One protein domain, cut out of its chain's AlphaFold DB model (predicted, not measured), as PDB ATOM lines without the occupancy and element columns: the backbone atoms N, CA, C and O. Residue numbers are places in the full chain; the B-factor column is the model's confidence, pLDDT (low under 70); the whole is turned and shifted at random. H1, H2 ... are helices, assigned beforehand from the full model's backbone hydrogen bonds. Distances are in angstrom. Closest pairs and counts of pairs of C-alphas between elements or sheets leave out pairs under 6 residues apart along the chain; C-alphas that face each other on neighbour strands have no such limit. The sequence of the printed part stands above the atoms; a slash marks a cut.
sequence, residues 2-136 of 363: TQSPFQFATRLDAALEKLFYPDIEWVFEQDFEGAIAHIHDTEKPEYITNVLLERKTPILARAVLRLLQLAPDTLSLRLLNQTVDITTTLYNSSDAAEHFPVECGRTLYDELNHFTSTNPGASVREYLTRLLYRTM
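What this domain is: This is residues 2 to 136 of the 363 residues of an uncharacterized protein of Pseudomonas sp. Leaf58 (UniProt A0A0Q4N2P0). Helix H5 runs through the middle of a helical body, with H1, H2 and H3 grouped at one end, H4 and H6 packed along it, and H9 packed on H6. H8 lies at the other end, where residues 117 to 122, of which 117 and 118 belong to H8, stick out. The printed part has 135 residues with nine named helices, H1 to H9 in chain order, and no named strand: all helix. It is compact, with a radius of gyration of the C-alphas of 14.8 A, and only just elongated, spanning 46 by 30 by 21 A.

Where its parts are: H1, residues 5 to 17, begins at C-alpha 5 (-24.636, -24.038, 49.360). H2 is 21 to 30, H3 32 to 41, H4 45 to 53 and H5 58 to 70. H6, 77 to 91, is longest at 21.2 A. H7 is 96 to 99, H8 106 to 118, and H9, 124 to 136, ends at C-alpha 136 (-25.492, -28.499, 20.748).

How they stand to each other: The hub, H5, touches H2, H3, H4, H6 and H9. H1 and H2 form a hairpin, closest at the C-alphas of Ala 15 and Ile 24, 5.7 A. H3 touches H5, closest at the C-alphas of Ile 36 and Leu 67, 6.4 A. H4 and H5 form a hairpin at a shallow tilt of 22 degrees. H5, H6 and H9 are an up and down bundle, each running against the one before. H6 and H7 touch only at the corner, only just, with 3 pairs of C-alphas within 8 A. H8 and H9 only just touch, also with 3 pairs. Every O i to N i+4 pair is within hydrogen-bond range except in H7, too short for one.

The domain as a whole: The C-alphas farthest apart, Phe 6 and Gly 121, are 46.7 A apart. The printed part has no cut and no long link. Its mean pLDDT is 72.3; residues 92 to 108 are among those under 70.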
ATOM      1  N   THR A   2     -17.739 -28.963  54.932       44.34
ATOM      2  CA  THR A   2     -18.491 -28.549  53.741       44.34
ATOM      3  C   THR A   2     -19.130 -27.185  54.011       44.34
ATOM      4  O   THR A   2     -19.847 -27.024  54.999       44.34
ATOM      5  N   GLN A   3     -18.807 -26.179  53.193       54.09
ATOM      6  CA  GLN A   3     -19.492 -24.880  53.229       54.09
ATOM      7  C   GLN A   3     -20.963 -25.072  52.849       54.09
ATOM      8  O   GLN A   3     -21.298 -25.993  52.104       54.09
ATOM      9  N   SER A   4     -21.860 -24.233  53.378       59.88
ATOM     10  CA  SER A   4     -23.266 -24.322  52.983       59.88
ATOM     11  C   SER A   4     -23.435 -23.858  51.524       59.88
ATOM     12  O   SER A   4     -22.745 -22.922  51.112       59.88
ATOM     13  N   PRO A   5     -24.377 -24.435  50.752       58.69
ATOM     14  CA  PRO A   5     -24.636 -24.038  49.360       58.69
ATOM     15  C   PRO A   5     -24.874 -22.526  49.182       58.69
ATOM     16  O   PRO A   5     -24.484 -21.935  48.182       58.69
ATOM     17  N   PHE A   6     -25.446 -21.871  50.198       58.03
ATOM     18  CA  PHE A   6     -25.694 -20.428  50.215       58.03
ATOM     19  C   PHE A   6     -24.409 -19.590  50.354       58.03
ATOM     20  O   PHE A   6     -24.261 -18.562  49.695       58.03
ATOM     21  N   GLN A   7     -23.451 -20.025  51.183       65.69
ATOM     22  CA  GLN A   7     -22.144 -19.362  51.312       65.69
ATOM     23  C   GLN A   7     -21.293 -19.533  50.049       65.69
ATOM     24  O   GLN A   7     -20.495 -18.655  49.724       65.69
ATOM     25  N   PHE A   8     -21.492 -20.644  49.343       71.44
ATOM     26  CA  PHE A   8     -20.815 -20.972  48.097       71.44
ATOM     27  C   PHE A   8     -21.286 -20.088  46.927       71.44
ATOM     28  O   PHE A   8     -20.469 -19.393  46.327       71.44
ATOM     29  N   ALA A   9     -22.600 -20.021  46.683       70.00
ATOM     30  CA  ALA A   9     -23.223 -19.155  45.674       70.00
ATOM     31  C   ALA A   9     -22.831 -17.676  45.845       70.00
ATOM     32  O   ALA A   9     -22.317 -17.042  44.926       70.00
ATOM     33  N   THR A  10     -22.947 -17.164  47.075       76.75
ATOM     34  CA  THR A  10     -22.599 -15.770  47.408       76.75
ATOM     35  C   THR A  10     -21.130 -15.449  47.110       76.75
ATOM     36  O   THR A  10     -20.784 -14.323  46.755       76.75
ATOM     37  N   ARG A  11     -20.235 -16.431  47.270       79.00
ATOM     38  CA  ARG A  11     -18.803 -16.253  47.023       79.00
ATOM     39  C   ARG A  11     -18.469 -16.295  45.536       79.00
ATOM     40  O   ARG A  11     -17.624 -15.513  45.110       79.00
ATOM     41  N   LEU A  12     -19.143 -17.152  44.768       80.81
ATOM     42  CA  LEU A  12     -19.041 -17.166  43.310       80.81
ATOM     43  C   LEU A  12     -19.513 -15.834  42.722       80.81
ATOM     44  O   LEU A  12     -18.776 -15.223  41.955       80.81
ATOM     45  N   ASP A  13     -20.673 -15.338  43.156       83.25
ATOM     46  CA  ASP A  13     -21.221 -14.057  42.702       83.25
ATOM     47  C   ASP A  13     -20.276 -12.895  43.035       83.25
ATOM     48  O   ASP A  13     -19.927 -12.101  42.163       83.25
ATOM     49  N   ALA A  14     -19.760 -12.840  44.268       82.88
ATOM     50  CA  ALA A  14     -18.804 -11.811  44.677       82.88
ATOM     51  C   ALA A  14     -17.469 -11.879  43.909       82.88
ATOM     52  O   ALA A  14     -16.833 -10.845  43.682       82.88
ATOM     53  N   ALA A  15     -17.021 -13.080  43.532       82.19
ATOM     54  CA  ALA A  15     -15.815 -13.273  42.731       82.19
ATOM     55  C   ALA A  15     -16.041 -12.870  41.263       82.19
ATOM     56  O   ALA A  15     -15.178 -12.213  40.677       82.19
ATOM     57  N   LEU A  16     -17.212 -13.197  40.701       81.75
ATOM     58  CA  LEU A  16     -17.639 -12.815  39.353       81.75
ATOM     59  C   LEU A  16     -17.833 -11.299  39.218       81.75
ATOM     60  O   LEU A  16     -17.367 -10.718  38.243       81.75
ATOM     61  N   GLU A  17     -18.441 -10.633  40.206       83.62
ATOM     62  CA  GLU A  17     -18.603  -9.168  40.218       83.62
ATOM     63  C   GLU A  17     -17.260  -8.429  40.222       83.62
ATOM     64  O   GLU A  17     -17.107  -7.391  39.581       83.62
ATOM     65  N   LYS A  18     -16.272  -8.966  40.946       82.88
ATOM     66  CA  LYS A  18     -14.934  -8.368  41.068       82.88
ATOM     67  C   LYS A  18     -13.967  -8.814  39.975       82.88
ATOM     68  O   LYS A  18     -12.831  -8.342  39.969       82.88
ATOM     69  N   LEU A  19     -14.387  -9.734  39.100       79.50
ATOM     70  CA  LEU A  19     -13.532 -10.409  38.118       79.50
ATOM     71  C   LEU A  19     -12.253 -10.982  38.760       79.50
ATOM     72  O   LEU A  19     -11.167 -10.971  38.175       79.50
ATOM     73  N   PHE A  20     -12.359 -11.456  40.006       80.12
ATOM     74  CA  PHE A  20     -11.211 -11.951  40.758       80.12
ATOM     75  C   PHE A  20     -11.011 -13.442  40.496       80.12
ATOM     76  O   PHE A  20     -11.418 -14.314  41.261       80.12
ATOM     77  N   TYR A  21     -10.369 -13.716  39.365       77.25
ATOM     78  CA  TYR A  21     -10.178 -15.053  38.818       77.25
ATOM     79  C   TYR A  21      -9.635 -16.136  39.766       77.25
ATOM     80  O   TYR A  21     -10.128 -17.255  39.665       77.25
ATOM     81  N   PRO A  22      -8.677 -15.871  40.678       81.44
ATOM     82  CA  PRO A  22      -8.227 -16.896  41.622       81.44
ATOM     83  C   PRO A  22      -9.351 -17.423  42.522       81.44
ATOM     84  O   PRO A  22      -9.405 -18.618  42.788       81.44
ATOM     85  N   ASP A  23     -10.279 -16.560  42.946       81.19
ATOM     86  CA  ASP A  23     -11.420 -16.992  43.759       81.19
ATOM     87  C   ASP A  23     -12.465 -17.719  42.908       81.19
ATOM     88  O   ASP A  23     -13.078 -18.665  43.390       81.19
ATOM     89  N   ILE A  24     -12.645 -17.323  41.641       82.50
ATOM     90  CA  ILE A  24     -13.517 -18.039  40.697       82.50
ATOM     91  C   ILE A  24     -12.989 -19.466  40.485       82.50
ATOM     92  O   ILE A  24     -13.742 -20.427  40.616       82.50
ATOM     93  N   GLU A  25     -11.692 -19.610  40.199       81.25
ATOM     94  CA  GLU A  25     -11.019 -20.904  40.026       81.25
ATOM     95  C   GLU A  25     -11.159 -21.762  41.285       81.25
ATOM     96  O   GLU A  25     -11.636 -22.891  41.199       81.25
ATOM     97  N   TRP A  26     -10.869 -21.186  42.453       82.81
ATOM     98  CA  TRP A  26     -11.015 -21.865  43.738       82.81
ATOM     99  C   TRP A  26     -12.445 -22.368  43.980       82.81
ATOM    100  O   TRP A  26     -12.633 -23.489  44.444       82.81
ATOM    101  N   VAL A  27     -13.471 -21.579  43.644       82.06
ATOM    102  CA  VAL A  27     -14.875 -21.999  43.785       82.06
ATOM    103  C   VAL A  27     -15.168 -23.232  42.923       82.06
ATOM    104  O   VAL A  27     -15.738 -24.200  43.427       82.06
ATOM    105  N   PHE A  28     -14.738 -23.240  41.658       80.19
ATOM    106  CA  PHE A  28     -14.911 -24.410  40.795       80.19
ATOM    107  C   PHE A  28     -14.113 -25.630  41.273       80.19
ATOM    108  O   PHE A  28     -14.568 -26.754  41.071       80.19
ATOM    109  N   GLU A  29     -12.945 -25.433  41.895       80.38
ATOM    110  CA  GLU A  29     -12.138 -26.522  42.467       80.38
ATOM    111  C   GLU A  29     -12.839 -27.173  43.664       80.38
ATOM    112  O   GLU A  29     -12.754 -28.385  43.844       80.38
ATOM    113  N   GLN A  30     -13.554 -26.388  44.476       80.50
ATOM    114  CA  GLN A  30     -14.242 -26.904  45.660       80.50
ATOM    115  C   GLN A  30     -15.561 -27.622  45.339       80.50
ATOM    116  O   GLN A  30     -15.854 -28.647  45.953       80.50
ATOM    117  N   ASP A  31     -16.372 -27.086  44.422       78.38
ATOM    118  CA  ASP A  31     -17.642 -27.704  44.019       78.38
ATOM    119  C   ASP A  31     -18.012 -27.326  42.579       78.38
ATOM    120  O   ASP A  31     -18.750 -26.378  42.301       78.38
ATOM    121  N   PHE A  32     -17.472 -28.106  41.644       79.69
ATOM    122  CA  PHE A  32     -17.649 -27.874  40.218       79.69
ATOM    123  C   PHE A  32     -19.123 -27.931  39.787       79.69
ATOM    124  O   PHE A  32     -19.603 -27.005  39.140       79.69
ATOM    125  N   GLU A  33     -19.865 -28.990  40.134       80.38
ATOM    126  CA  GLU A  33     -21.260 -29.124  39.686       80.38
ATOM    127  C   GLU A  33     -22.186 -28.127  40.403       80.38
ATOM    128  O   GLU A  33     -23.116 -27.624  39.774       80.38
ATOM    129  N   GLY A  34     -21.912 -27.774  41.665       81.31
ATOM    130  CA  GLY A  34     -22.635 -26.712  42.369       81.31
ATOM    131  C   GLY A  34     -22.436 -25.335  41.731       81.31
ATOM    132  O   GLY A  34     -23.406 -24.602  41.539       81.31
ATOM    133  N   ALA A  35     -21.206 -24.998  41.324       83.38
ATOM    134  CA  ALA A  35     -20.912 -23.749  40.615       83.38
ATOM    135  C   ALA A  35     -21.602 -23.693  39.247       83.38
ATOM    136  O   ALA A  35     -22.156 -22.665  38.863       83.38
ATOM    137  N   ILE A  36     -21.604 -24.815  38.527       83.25
ATOM    138  CA  ILE A  36     -22.276 -24.944  37.234       83.25
ATOM    139  C   ILE A  36     -23.786 -24.776  37.362       83.25
ATOM    140  O   ILE A  36     -24.367 -24.020  36.586       83.25
ATOM    141  N   ALA A  37     -24.413 -25.459  38.323       83.62
ATOM    142  CA  ALA A  37     -25.846 -25.342  38.570       83.62
ATOM    143  C   ALA A  37     -26.221 -23.903  38.943       83.62
ATOM    144  O   ALA A  37     -27.133 -23.337  38.351       83.62
ATOM    145  N   HIS A  38     -25.448 -23.276  39.838       85.31
ATOM    146  CA  HIS A  38     -25.656 -21.881  40.226       85.31
ATOM    147  C   HIS A  38     -25.613 -20.940  39.021       85.31
ATOM    148  O   HIS A  38     -26.555 -20.186  38.811       85.31
ATOM    149  N   ILE A  39     -24.567 -21.018  38.188       83.44
ATOM    150  CA  ILE A  39     -24.428 -20.162  36.997       83.44
ATOM    151  C   ILE A  39     -25.551 -20.419  35.990       83.44
ATOM    152  O   ILE A  39     -26.094 -19.464  35.435       83.44
ATOM    153  N   HIS A  40     -25.892 -21.685  35.746       79.19
ATOM    154  CA  HIS A  40     -26.968 -22.069  34.834       79.19
ATOM    155  C   HIS A  40     -28.316 -21.468  35.248       79.19
ATOM    156  O   HIS A  40     -29.075 -21.018  34.395       79.19
ATOM    157  N   ASP A  41     -28.579 -21.427  36.551       81.75
ATOM    158  CA  ASP A  41     -29.836 -20.929  37.104       81.75
ATOM    159  C   ASP A  41     -29.855 -19.392  37.258       81.75
ATOM    160  O   ASP A  41     -30.890 -18.816  37.596       81.75
ATOM    161  N   THR A  42     -28.738 -18.698  36.986       77.62
ATOM    162  CA  THR A  42     -28.705 -17.225  36.943       77.62
ATOM    163  C   THR A  42     -29.333 -16.659  35.666       77.62
ATOM    164  O   THR A  42     -29.350 -17.287  34.614       77.62
ATOM    165  N   GLU A  43     -29.770 -15.397  35.709       68.50
ATOM    166  CA  GLU A  43     -30.355 -14.705  34.547       68.50
ATOM    167  C   GLU A  43     -29.333 -14.313  33.454       68.50
ATOM    168  O   GLU A  43     -29.717 -13.748  32.430       68.50
ATOM    169  N   LYS A  44     -28.022 -14.544  33.654       71.94
ATOM    170  CA  LYS A  44     -26.955 -14.060  32.745       71.94
ATOM    171  C   LYS A  44     -25.850 -15.096  32.448       71.94
ATOM    172  O   LYS A  44     -24.663 -14.762  32.543       71.94
ATOM    173  N   PRO A  45     -26.189 -16.323  32.022       69.31
ATOM    174  CA  PRO A  45     -25.207 -17.386  31.800       69.31
ATOM    175  C   PRO A  45     -24.205 -17.050  30.684       69.31
ATOM    176  O   PRO A  45     -23.023 -17.368  30.807       69.31
ATOM    177  N   GLU A  46     -24.618 -16.339  29.626       68.38
ATOM    178  CA  GLU A  46     -23.716 -15.929  28.537       68.38
ATOM    179  C   GLU A  46     -22.647 -14.927  29.006       68.38
ATOM    180  O   GLU A  46     -21.472 -15.061  28.659       68.38
ATOM    181  N   TYR A  47     -23.019 -13.934  29.820       73.94
ATOM    182  CA  TYR A  47     -22.062 -12.968  30.368       73.94
ATOM    183  C   TYR A  47     -21.014 -13.672  31.232       73.94
ATOM    184  O   TYR A  47     -19.816 -13.477  31.032       73.94
ATOM    185  N   ILE A  48     -21.462 -14.544  32.138       75.69
ATOM    186  CA  ILE A  48     -20.568 -15.298  33.018       75.69
ATOM    187  C   ILE A  48     -19.654 -16.202  32.187       75.69
ATOM    188  O   ILE A  48     -18.448 -16.205  32.395       75.69
ATOM    189  N   THR A  49     -20.189 -16.889  31.177       73.38
ATOM    190  CA  THR A  49     -19.392 -17.732  30.276       73.38
ATOM    191  C   THR A  49     -18.300 -16.931  29.551       73.38
ATOM    192  O   THR A  49     -17.167 -17.400  29.459       73.38
ATOM    193  N   ASN A  50     -18.596 -15.708  29.091       70.69
ATOM    194  CA  ASN A  50     -17.586 -14.817  28.508       70.69
ATOM    195  C   ASN A  50     -16.495 -14.445  29.524       70.69
ATOM    196  O   ASN A  50     -15.317 -14.512  29.181       70.69
ATOM    197  N   VAL A  51     -16.871 -14.110  30.763       77.12
ATOM    198  CA  VAL A  51     -15.918 -13.810  31.846       77.12
ATOM    199  C   VAL A  51     -14.988 -14.999  32.091       77.12
ATOM    200  O   VAL A  51     -13.773 -14.833  32.151       77.12
ATOM    201  N   LEU A  52     -15.522 -16.223  32.157       77.38
ATOM    202  CA  LEU A  52     -14.698 -17.421  32.352       77.38
ATOM    203  C   LEU A  52     -13.709 -17.653  31.194       77.38
ATOM    204  O   LEU A  52     -12.604 -18.142  31.423       77.38
ATOM    205  N   LEU A  53     -14.078 -17.279  29.964       69.94
ATOM    206  CA  LEU A  53     -13.230 -17.411  28.774       69.94
ATOM    207  C   LEU A  53     -12.086 -16.389  28.701       69.94
ATOM    208  O   LEU A  53     -11.127 -16.615  27.957       69.94
ATOM    209  N   GLU A  54     -12.136 -15.288  29.457       71.25
ATOM    210  CA  GLU A  54     -11.039 -14.308  29.491       71.25
ATOM    211  C   GLU A  54      -9.746 -14.911  30.051       71.25
ATOM    212  O   GLU A  54      -8.641 -14.460  29.723       71.25
ATOM    213  N   ARG A  55      -9.863 -15.973  30.855       71.12
ATOM    214  CA  ARG A  55      -8.731 -16.647  31.473       71.12
ATOM    215  C   ARG A  55      -8.582 -18.067  30.948       71.12
ATOM    216  O   ARG A  55      -9.482 -18.896  30.981       71.12
ATOM    217  N   LYS A  56      -7.380 -18.358  30.457       67.06
ATOM    218  CA  LYS A  56      -7.035 -19.640  29.837       67.06
ATOM    219  C   LYS A  56      -6.648 -20.657  30.899       67.06
ATOM    220  O   LYS A  56      -5.501 -21.094  30.926       67.06
ATOM    221  N   THR A  57      -7.579 -21.005  31.781       69.88
ATOM    222  CA  THR A  57      -7.380 -22.093  32.739       69.88
ATOM    223  C   THR A  57      -8.361 -23.230  32.510       69.88
ATOM    224  O   THR A  57      -9.416 -23.052  31.900       69.88
ATOM    225  N   PRO A  58      -8.008 -24.452  32.919       63.50
ATOM    226  CA  PRO A  58      -8.631 -25.638  32.338       63.50
ATOM    227  C   PRO A  58      -9.878 -26.042  33.114       63.50
ATOM    228  O   PRO A  58     -10.810 -26.594  32.534       63.50
ATOM    229  N   ILE A  59      -9.936 -25.677  34.397       69.38
ATOM    230  CA  ILE A  59     -11.161 -25.747  35.183       69.38
ATOM    231  C   ILE A  59     -12.227 -24.792  34.642       69.38
ATOM    232  O   ILE A  59     -13.380 -25.190  34.503       69.38
ATOM    233  N   LEU A  60     -11.830 -23.590  34.209       76.44
ATOM    234  CA  LEU A  60     -12.729 -22.639  33.560       76.44
ATOM    235  C   LEU A  60     -13.104 -23.096  32.148       76.44
ATOM    236  O   LEU A  60     -14.271 -23.029  31.780       76.44
ATOM    237  N   ALA A  61     -12.168 -23.661  31.378       67.38
ATOM    238  CA  ALA A  61     -12.473 -24.250  30.075       67.38
ATOM    239  C   ALA A  61     -13.478 -25.409  30.194       67.38
ATOM    240  O   ALA A  61     -14.430 -25.478  29.419       67.38
ATOM    241  N   ARG A  62     -13.322 -26.295  31.190       72.94
ATOM    242  CA  ARG A  62     -14.306 -27.345  31.495       72.94
ATOM    243  C   ARG A  62     -15.635 -26.751  31.951       72.94
ATOM    244  O   ARG A  62     -16.677 -27.247  31.530       72.94
ATOM    245  N   ALA A  63     -15.606 -25.714  32.785       75.38
ATOM    246  CA  ALA A  63     -16.814 -25.053  33.253       75.38
ATOM    247  C   ALA A  63     -17.613 -24.478  32.087       75.38
ATOM    248  O   ALA A  63     -18.803 -24.747  31.961       75.38
ATOM    249  N   VAL A  64     -16.933 -23.796  31.170       75.75
ATOM    250  CA  VAL A  64     -17.530 -23.303  29.936       75.75
ATOM    251  C   VAL A  64     -18.082 -24.464  29.107       75.75
ATOM    252  O   VAL A  64     -19.266 -24.451  28.799       75.75
ATOM    253  N   LEU A  65     -17.301 -25.517  28.819       69.88
ATOM    254  CA  LEU A  65     -17.804 -26.702  28.100       69.88
ATOM    255  C   LEU A  65     -19.094 -27.251  28.729       69.88
ATOM    256  O   LEU A  65     -20.031 -27.598  28.013       69.88
ATOM    257  N   ARG A  66     -19.156 -27.309  30.060       75.50
ATOM    258  CA  ARG A  66     -20.303 -27.822  30.809       75.50
ATOM    259  C   ARG A  66     -21.507 -26.874  30.772       75.50
ATOM    260  O   ARG A  66     -22.614 -27.346  30.535       75.50
ATOM    261  N   LEU A  67     -21.311 -25.567  30.938       76.19
ATOM    262  CA  LEU A  67     -22.370 -24.553  30.815       76.19
ATOM    263  C   LEU A  67     -22.975 -24.554  29.410       76.19
ATOM    264  O   LEU A  67     -24.196 -24.594  29.257       76.19
ATOM    265  N   LEU A  68     -22.117 -24.630  28.389       69.31
ATOM    266  CA  LEU A  68     -22.518 -24.722  26.988       69.31
ATOM    267  C   LEU A  68     -23.349 -25.995  26.712       69.31
ATOM    268  O   LEU A  68     -24.252 -25.986  25.880       69.31
ATOM    269  N   GLN A  69     -23.090 -27.096  27.422       68.62
ATOM    270  CA  GLN A  69     -23.911 -28.307  27.335       68.62
ATOM    271  C   GLN A  69     -25.260 -28.187  28.054       68.62
ATOM    272  O   GLN A  69     -26.173 -28.938  27.719       68.62
ATOM    273  N   LEU A  70     -25.401 -27.350  29.082       70.56
ATOM    274  CA  LEU A  70     -26.616 -27.300  29.903       70.56
ATOM    275  C   LEU A  70     -27.635 -26.278  29.395       70.56
ATOM    276  O   LEU A  70     -28.818 -26.602  29.388       70.56
ATOM    277  N   ALA A  71     -27.181 -25.134  28.878       66.75
ATOM    278  CA  ALA A  71     -28.042 -24.062  28.376       66.75
ATOM    279  C   ALA A  71     -27.817 -23.806  26.871       66.75
ATOM    280  O   ALA A  71     -27.229 -22.784  26.497       66.75
ATOM    281  N   PRO A  72     -28.270 -24.715  25.984       59.38
ATOM    282  CA  PRO A  72     -27.977 -24.634  24.557       59.38
ATOM    283  C   PRO A  72     -28.567 -23.389  23.875       59.38
ATOM    284  O   PRO A  72     -28.019 -22.910  22.889       59.38
ATOM    285  N   ASP A  73     -29.633 -22.820  24.430       56.38
ATOM    286  CA  ASP A  73     -30.320 -21.652  23.863       56.38
ATOM    287  C   ASP A  73     -29.583 -20.333  24.158       56.38
ATOM    288  O   ASP A  73     -29.850 -19.305  23.543       56.38
ATOM    289  N   THR A  74     -28.615 -20.373  25.079       55.31
ATOM    290  CA  THR A  74     -27.732 -19.246  25.437       55.31
ATOM    291  C   THR A  74     -26.378 -19.318  24.714       55.31
ATOM    292  O   THR A  74     -25.482 -18.508  24.951       55.31
ATOM    293  N   LEU A  75     -26.220 -20.302  23.816       60.12
ATOM    294  CA  LEU A  75     -25.012 -20.536  23.032       60.12
ATOM    295  C   LEU A  75     -24.878 -19.531  21.889       60.12
ATOM    296  O   LEU A  75     -25.493 -19.692  20.835       60.12
ATOM    297  N   SER A  76     -23.945 -18.588  22.008       61.56
ATOM    298  CA  SER A  76     -23.346 -17.992  20.814       61.56
ATOM    299  C   SER A  76     -22.231 -18.903  20.281       61.56
ATOM    300  O   SER A  76     -21.369 -19.379  21.022       61.56
ATOM    301  N   LEU A  77     -22.217 -19.162  18.965       63.34
ATOM    302  CA  LEU A  77     -21.171 -19.971  18.294       63.34
ATOM    303  C   LEU A  77     -19.752 -19.456  18.597       63.34
ATOM    304  O   LEU A  77     -18.787 -20.220  18.600       63.34
ATOM    305  N   ARG A  78     -19.639 -18.166  18.921       65.06
ATOM    306  CA  ARG A  78     -18.410 -17.506  19.347       65.06
ATOM    307  C   ARG A  78     -17.847 -18.151  20.609       65.06
ATOM    308  O   ARG A  78     -16.660 -18.466  20.631       65.06
ATOM    309  N   LEU A  79     -18.691 -18.391  21.613       68.56
ATOM    310  CA  LEU A  79     -18.294 -19.036  22.867       68.56
ATOM    311  C   LEU A  79     -17.816 -20.461  22.615       68.56
ATOM    312  O   LEU A  79     -16.781 -20.868  23.137       68.56
ATOM    313  N   LEU A  80     -18.519 -21.211  21.763       72.31
ATOM    314  CA  LEU A  80     -18.111 -22.568  21.391       72.31
ATOM    315  C   LEU A  80     -16.733 -22.579  20.733       72.31
ATOM    316  O   LEU A  80     -15.864 -23.354  21.133       72.31
ATOM    317  N   ASN A  81     -16.504 -21.679  19.779       70.88
ATOM    318  CA  ASN A  81     -15.226 -21.572  19.081       70.88
ATOM    319  C   ASN A  81     -14.090 -21.133  20.025       70.88
ATOM    320  O   ASN A  81     -13.001 -21.709  19.980       70.88
ATOM    321  N   GLN A  82     -14.341 -20.176  20.925       72.06
ATOM    322  CA  GLN A  82     -13.378 -19.758  21.953       72.06
ATOM    323  C   GLN A  82     -13.036 -20.897  22.920       72.06
ATOM    324  O   GLN A  82     -11.873 -21.081  23.279       72.06
ATOM    325  N   THR A  83     -14.028 -21.705  23.287       73.19
ATOM    326  CA  THR A  83     -13.838 -22.862  24.167       73.19
ATOM    327  C   THR A  83     -12.960 -23.916  23.505       73.19
ATOM    328  O   THR A  83     -11.972 -24.350  24.092       73.19
ATOM    329  N   VAL A  84     -13.245 -24.263  22.244       76.25
ATOM    330  CA  VAL A  84     -12.394 -25.155  21.438       76.25
ATOM    331  C   VAL A  84     -10.954 -24.643  21.384       76.25
ATOM    332  O   VAL A  84     -10.009 -25.425  21.548       76.25
ATOM    333  N   ASP A  85     -10.774 -23.341  21.143       73.38
ATOM    334  CA  ASP A  85      -9.461 -22.705  21.063       73.38
ATOM    335  C   ASP A  85      -8.670 -22.879  22.362       73.38
ATOM    336  O   ASP A  85      -7.548 -23.393  22.326       73.38
ATOM    337  N   ILE A  86      -9.268 -22.498  23.493       72.38
ATOM    338  CA  ILE A  86      -8.634 -22.551  24.813       72.38
ATOM    339  C   ILE A  86      -8.325 -23.996  25.203       72.38
ATOM    340  O   ILE A  86      -7.176 -24.295  25.527       72.38
ATOM    341  N   THR A  87      -9.293 -24.911  25.100       73.38
ATOM    342  CA  THR A  87      -9.096 -26.325  25.455       73.38
ATOM    343  C   THR A  87      -7.996 -26.971  24.616       73.38
ATOM    344  O   THR A  87      -7.137 -27.662  25.159       73.38
ATOM    345  N   THR A  88      -7.956 -26.705  23.304       75.12
ATOM    346  CA  THR A  88      -6.875 -27.229  22.455       75.12
ATOM    347  C   THR A  88      -5.520 -26.653  22.863       75.12
ATOM    348  O   THR A  88      -4.532 -27.379  22.917       75.12
ATOM    349  N   THR A  89      -5.441 -25.340  23.114       72.25
ATOM    350  CA  THR A  89      -4.182 -24.691  23.505       72.25
ATOM    351  C   THR A  89      -3.639 -25.270  24.807       72.25
ATOM    352  O   THR A  89      -2.439 -25.513  24.898       72.25
ATOM    353  N   LEU A  90      -4.516 -25.526  25.776       71.00
ATOM    354  CA  LEU A  90      -4.156 -26.144  27.049       71.00
ATOM    355  C   LEU A  90      -3.688 -27.591  26.875       71.00
ATOM    356  O   LEU A  90      -2.687 -27.975  27.466       71.00
ATOM    357  N   TYR A  91      -4.360 -28.371  26.024       74.19
ATOM    358  CA  TYR A  91      -3.950 -29.747  25.725       74.19
ATOM    359  C   TYR A  91      -2.586 -29.825  25.031       74.19
ATOM    360  O   TYR A  91      -1.791 -30.715  25.315       74.19
ATOM    361  N   ASN A  92      -2.290 -28.879  24.140       69.44
ATOM    362  CA  ASN A  92      -1.048 -28.880  23.370       69.44
ATOM    363  C   ASN A  92       0.148 -28.245  24.102       69.44
ATOM    364  O   ASN A  92       1.236 -28.197  23.516       69.44
ATOM    365  N   SER A  93      -0.012 -27.720  25.321       65.19
ATOM    366  CA  SER A  93       1.105 -27.131  26.071       65.19
ATOM    367  C   SER A  93       2.054 -28.218  26.612       65.19
ATOM    368  O   SER A  93       1.729 -29.403  26.609       65.19
ATOM    369  N   SER A  94       3.283 -27.849  27.003       53.91
ATOM    370  CA  SER A  94       4.223 -28.796  27.639       53.91
ATOM    371  C   SER A  94       3.705 -29.336  28.970       53.91
ATOM    372  O   SER A  94       4.004 -30.474  29.313       53.91
ATOM    373  N   ASP A  95       2.878 -28.549  29.654       64.00
ATOM    374  CA  ASP A  95       2.439 -28.800  31.025       64.00
ATOM    375  C   ASP A  95       0.957 -29.206  31.032       64.00
ATOM    376  O   ASP A  95       0.213 -28.947  31.973       64.00
ATOM    377  N   ALA A  96       0.496 -29.843  29.948       63.12
ATOM    378  CA  ALA A  96      -0.898 -30.237  29.768       63.12
ATOM    379  C   ALA A  96      -1.430 -31.035  30.973       63.12
ATOM    380  O   ALA A  96      -2.541 -30.791  31.430       63.12
ATOM    381  N   ALA A  97      -0.626 -31.930  31.552       62.66
ATOM    382  CA  ALA A  97      -1.020 -32.688  32.740       62.66
ATOM    383  C   ALA A  97      -1.260 -31.804  33.984       62.66
ATOM    384  O   ALA A  97      -2.155 -32.105  34.770       62.66
ATOM    385  N   GLU A  98      -0.510 -30.710  34.149       59.81
ATOM    386  CA  GLU A  98      -0.708 -29.737  35.237       59.81
ATOM    387  C   GLU A  98      -1.923 -28.851  34.979       59.81
ATOM    388  O   GLU A  98      -2.640 -28.452  35.895       59.81
ATOM    389  N   HIS A  99      -2.191 -28.583  33.705       59.34
ATOM    390  CA  HIS A  99      -3.379 -27.871  33.291       59.34
ATOM    391  C   HIS A  99      -4.649 -28.688  33.533       59.34
ATOM    392  O   HIS A  99      -5.646 -28.116  33.930       59.34
ATOM    393  N   PHE A 100      -4.676 -30.006  33.372       62.12
ATOM    394  CA  PHE A 100      -5.892 -30.781  33.638       62.12
ATOM    395  C   PHE A 100      -5.850 -31.438  35.032       62.12
ATOM    396  O   PHE A 100      -5.599 -32.642  35.115       62.12
ATOM    397  N   PRO A 101      -6.121 -30.699  36.139       54.41
ATOM    398  CA  PRO A 101      -6.006 -31.242  37.485       54.41
ATOM    399  C   PRO A 101      -6.939 -32.436  37.677       54.41
ATOM    400  O   PRO A 101      -8.030 -32.507  37.100       54.41
ATOM    401  N   VAL A 102      -6.493 -33.367  38.524       54.06
ATOM    402  CA  VAL A 102      -7.103 -34.688  38.752       54.06
ATOM    403  C   VAL A 102      -8.589 -34.606  39.097       54.06
ATOM    404  O   VAL A 102      -9.365 -35.446  38.656       54.06
ATOM    405  N   GLU A 103      -8.984 -33.576  39.838       50.19
ATOM    406  CA  GLU A 103     -10.331 -33.424  40.391       50.19
ATOM    407  C   GLU A 103     -11.342 -32.901  39.364       50.19
ATOM    408  O   GLU A 103     -12.543 -33.122  39.512       50.19
ATOM    409  N   CYS A 104     -10.877 -32.236  38.298       50.84
ATOM    410  CA  CYS A 104     -11.763 -31.577  37.345       50.84
ATOM    411  C   CYS A 104     -11.418 -31.835  35.874       50.84
ATOM    412  O   CYS A 104     -12.267 -32.271  35.105       50.84
ATOM    413  N   GLY A 105     -10.186 -31.574  35.445       55.03
ATOM    414  CA  GLY A 105      -9.809 -31.625  34.028       55.03
ATOM    415  C   GLY A 105      -9.510 -33.029  33.497       55.03
ATOM    416  O   GLY A 105      -9.503 -33.233  32.282       55.03
ATOM    417  N   ARG A 106      -9.260 -33.996  34.386       68.19
ATOM    418  CA  ARG A 106      -8.662 -35.283  34.015       68.19
ATOM    419  C   ARG A 106      -9.516 -36.142  33.094       68.19
ATOM    420  O   ARG A 106      -8.969 -36.722  32.171       68.19
ATOM    421  N   THR A 107     -10.839 -36.152  33.246       67.62
ATOM    422  CA  THR A 107     -11.720 -36.893  32.324       67.62
ATOM    423  C   THR A 107     -11.585 -36.393  30.885       67.62
ATOM    424  O   THR A 107     -11.425 -37.194  29.972       67.62
ATOM    425  N   LEU A 108     -11.571 -35.071  30.682       69.69
ATOM    426  CA  LEU A 108     -11.391 -34.482  29.354       69.69
ATOM    427  C   LEU A 108      -9.983 -34.763  28.810       69.69
ATOM    428  O   LEU A 108      -9.829 -35.091  27.639       69.69
ATOM    429  N   TYR A 109      -8.957 -34.671  29.655       75.44
ATOM    430  CA  TYR A 109      -7.587 -35.015  29.278       75.44
ATOM    431  C   TYR A 109      -7.437 -36.486  28.874       75.44
ATOM    432  O   TYR A 109      -6.828 -36.782  27.848       75.44
ATOM    433  N   ASP A 110      -8.034 -37.398  29.637       78.62
ATOM    434  CA  ASP A 110      -8.009 -38.836  29.381       78.62
ATOM    435  C   ASP A 110      -8.784 -39.183  28.100       78.62
ATOM    436  O   ASP A 110      -8.305 -39.985  27.300       78.62
ATOM    437  N   GLU A 111      -9.925 -38.536  27.838       75.50
ATOM    438  CA  GLU A 111     -10.668 -38.669  26.576       75.50
ATOM    439  C   GLU A 111      -9.848 -38.194  25.373       75.50
ATOM    440  O   GLU A 111      -9.785 -38.880  24.349       75.50
ATOM    441  N   LEU A 112      -9.187 -37.039  25.494       79.25
ATOM    442  CA  LEU A 112      -8.329 -36.506  24.437       79.25
ATOM    443  C   LEU A 112      -7.103 -37.395  24.200       79.25
ATOM    444  O   LEU A 112      -6.770 -37.665  23.050       79.25
ATOM    445  N   ASN A 113      -6.477 -37.907  25.260       81.69
ATOM    446  CA  ASN A 113      -5.375 -38.867  25.167       81.69
ATOM    447  C   ASN A 113      -5.805 -40.201  24.561       81.69
ATOM    448  O   ASN A 113      -5.084 -40.798  23.759       81.69
ATOM    449  N   HIS A 114      -6.987 -40.689  24.924       82.56
ATOM    450  CA  HIS A 114      -7.541 -41.886  24.315       82.56
ATOM    451  C   HIS A 114      -7.798 -41.666  22.819       82.56
ATOM    452  O   HIS A 114      -7.419 -42.500  21.997       82.56
ATOM    453  N   PHE A 115      -8.360 -40.516  22.436       82.69
ATOM    454  CA  PHE A 115      -8.577 -40.165  21.036       82.69
ATOM    455  C   PHE A 115      -7.265 -40.087  20.240       82.69
ATOM    456  O   PHE A 115      -7.169 -40.696  19.175       82.69
ATOM    457  N   THR A 116      -6.245 -39.390  20.746       79.69
ATOM    458  CA  THR A 116      -4.961 -39.223  20.041       79.69
ATOM    459  C   THR A 116      -4.147 -40.512  19.970       79.69
ATOM    460  O   THR A 116      -3.502 -40.763  18.953       79.69
ATOM    461  N   SER A 117      -4.203 -41.362  21.000       77.00
ATOM    462  CA  SER A 117      -3.544 -42.677  20.982       77.00
ATOM    463  C   SER A 117      -4.202 -43.656  20.008       77.00
ATOM    464  O   SER A 117      -3.509 -44.440  19.364       77.00
ATOM    465  N   THR A 118      -5.527 -43.593  19.860       81.38
ATOM    466  CA  THR A 118      -6.280 -44.439  18.917       81.38
ATOM    467  C   THR A 118      -6.299 -43.887  17.494       81.38
ATOM    468  O   THR A 118      -6.467 -44.657  16.551       81.38
ATOM    469  N   ASN A 119      -6.081 -42.581  17.317       73.69
ATOM    470  CA  ASN A 119      -6.055 -41.909  16.017       73.69
ATOM    471  C   ASN A 119      -4.770 -41.074  15.861       73.69
ATOM    472  O   ASN A 119      -4.820 -39.841  15.934       73.69
ATOM    473  N   PRO A 120      -3.606 -41.715  15.638       69.31
ATOM    474  CA  PRO A 120      -2.344 -41.003  15.478       69.31
ATOM    475  C   PRO A 120      -2.419 -39.956  14.359       69.31
ATOM    476  O   PRO A 120      -2.797 -40.263  13.229       69.31
ATOM    477  N   GLY A 121      -2.058 -38.712  14.676       62.47
ATOM    478  CA  GLY A 121      -2.084 -37.591  13.731       62.47
ATOM    479  C   GLY A 121      -3.456 -36.937  13.528       62.47
ATOM    480  O   GLY A 121      -3.547 -35.975  12.767       62.47
ATOM    481  N   ALA A 122      -4.512 -37.412  14.197       69.69
ATOM    482  CA  ALA A 122      -5.815 -36.760  14.154       69.69
ATOM    483  C   ALA A 122      -5.831 -35.455  14.964       69.69
ATOM    484  O   ALA A 122      -5.206 -35.323  16.019       69.69
ATOM    485  N   SER A 123      -6.587 -34.473  14.476       75.00
ATOM    486  CA  SER A 123      -6.666 -33.153  15.097       75.00
ATOM    487  C   SER A 123      -7.578 -33.161  16.329       75.00
ATOM    488  O   SER A 123      -8.803 -33.241  16.216       75.00
ATOM    489  N   VAL A 124      -6.985 -32.995  17.517       76.56
ATOM    490  CA  VAL A 124      -7.701 -32.796  18.798       76.56
ATOM    491  C   VAL A 124      -8.715 -31.661  18.704       76.56
ATOM    492  O   VAL A 124      -9.839 -31.764  19.190       76.56
ATOM    493  N   ARG A 125      -8.330 -30.579  18.028       75.56
ATOM    494  CA  ARG A 125      -9.187 -29.414  17.827       75.56
ATOM    495  C   ARG A 125     -10.436 -29.753  17.024       75.56
ATOM    496  O   ARG A 125     -11.529 -29.312  17.376       75.56
ATOM    497  N   GLU A 126     -10.287 -30.521  15.947       75.88
ATOM    498  CA  GLU A 126     -11.419 -30.948  15.118       75.88
ATOM    499  C   GLU A 126     -12.345 -31.886  15.881       75.88
ATOM    500  O   GLU A 126     -13.564 -31.743  15.795       75.88
ATOM    501  N   TYR A 127     -11.774 -32.804  16.661       78.06
ATOM    502  CA  TYR A 127     -12.541 -33.684  17.533       78.06
ATOM    503  C   TYR A 127     -13.385 -32.887  18.535       78.06
ATOM    504  O   TYR A 127     -14.604 -33.063  18.579       78.06
ATOM    505  N   LEU A 128     -12.772 -31.943  19.259       76.81
ATOM    506  CA  LEU A 128     -13.471 -31.056  20.199       76.81
ATOM    507  C   LEU A 128     -14.563 -30.229  19.515       76.81
ATOM    508  O   LEU A 128     -15.669 -30.110  20.041       76.81
ATOM    509  N   THR A 129     -14.277 -29.701  18.322       77.50
ATOM    510  CA  THR A 129     -15.257 -28.950  17.522       77.50
ATOM    511  C   THR A 129     -16.470 -29.824  17.209       77.50
ATOM    512  O   THR A 129     -17.603 -29.450  17.506       77.50
ATOM    513  N   ARG A 130     -16.252 -31.028  16.668       77.00
ATOM    514  CA  ARG A 130     -17.343 -31.957  16.336       77.00
ATOM    515  C   ARG A 130     -18.135 -32.363  17.575       77.00
ATOM    516  O   ARG A 130     -19.360 -32.396  17.514       77.00
ATOM    517  N   LEU A 131     -17.462 -32.644  18.689       76.94
ATOM    518  CA  LEU A 131     -18.100 -33.039  19.947       76.94
ATOM    519  C   LEU A 131     -19.048 -31.953  20.474       76.94
ATOM    520  O   LEU A 131     -20.189 -32.247  20.845       76.94
ATOM    521  N   LEU A 132     -18.602 -30.697  20.466       75.44
ATOM    522  CA  LEU A 132     -19.388 -29.577  20.976       75.44
ATOM    523  C   LEU A 132     -20.588 -29.254  20.095       75.44
ATOM    524  O   LEU A 132     -21.707 -29.164  20.596       75.44
ATOM    525  N   TYR A 133     -20.385 -29.169  18.781       76.12
ATOM    526  CA  TYR A 133     -21.479 -28.924  17.842       76.12
ATOM    527  C   TYR A 133     -22.475 -30.088  17.810       76.12
ATOM    528  O   TYR A 133     -23.682 -29.871  17.737       76.12
ATOM    529  N   ARG A 134     -22.006 -31.339  17.942       77.50
ATOM    530  CA  ARG A 134     -22.889 -32.504  18.104       77.50
ATOM    531  C   ARG A 134     -23.775 -32.363  19.332       77.50
ATOM    532  O   ARG A 134     -24.973 -32.608  19.235       77.50
ATOM    533  N   THR A 135     -23.183 -31.993  20.462       72.88
ATOM    534  CA  THR A 135     -23.921 -31.863  21.718       72.88
ATOM    535  C   THR A 135     -24.922 -30.713  21.653       72.88
ATOM    536  O   THR A 135     -26.056 -30.890  22.093       72.88
ATOM    537  N   MET A 136     -24.553 -29.587  21.027       74.25
ATOM    538  CA  MET A 136     -25.492 -28.499  20.748       74.25
ATOM    539  C   MET A 136     -26.695 -29.019  19.957       74.25
ATOM    540  O   MET A 136     -27.815 -28.898  20.429       74.25
TER     541      MET A 136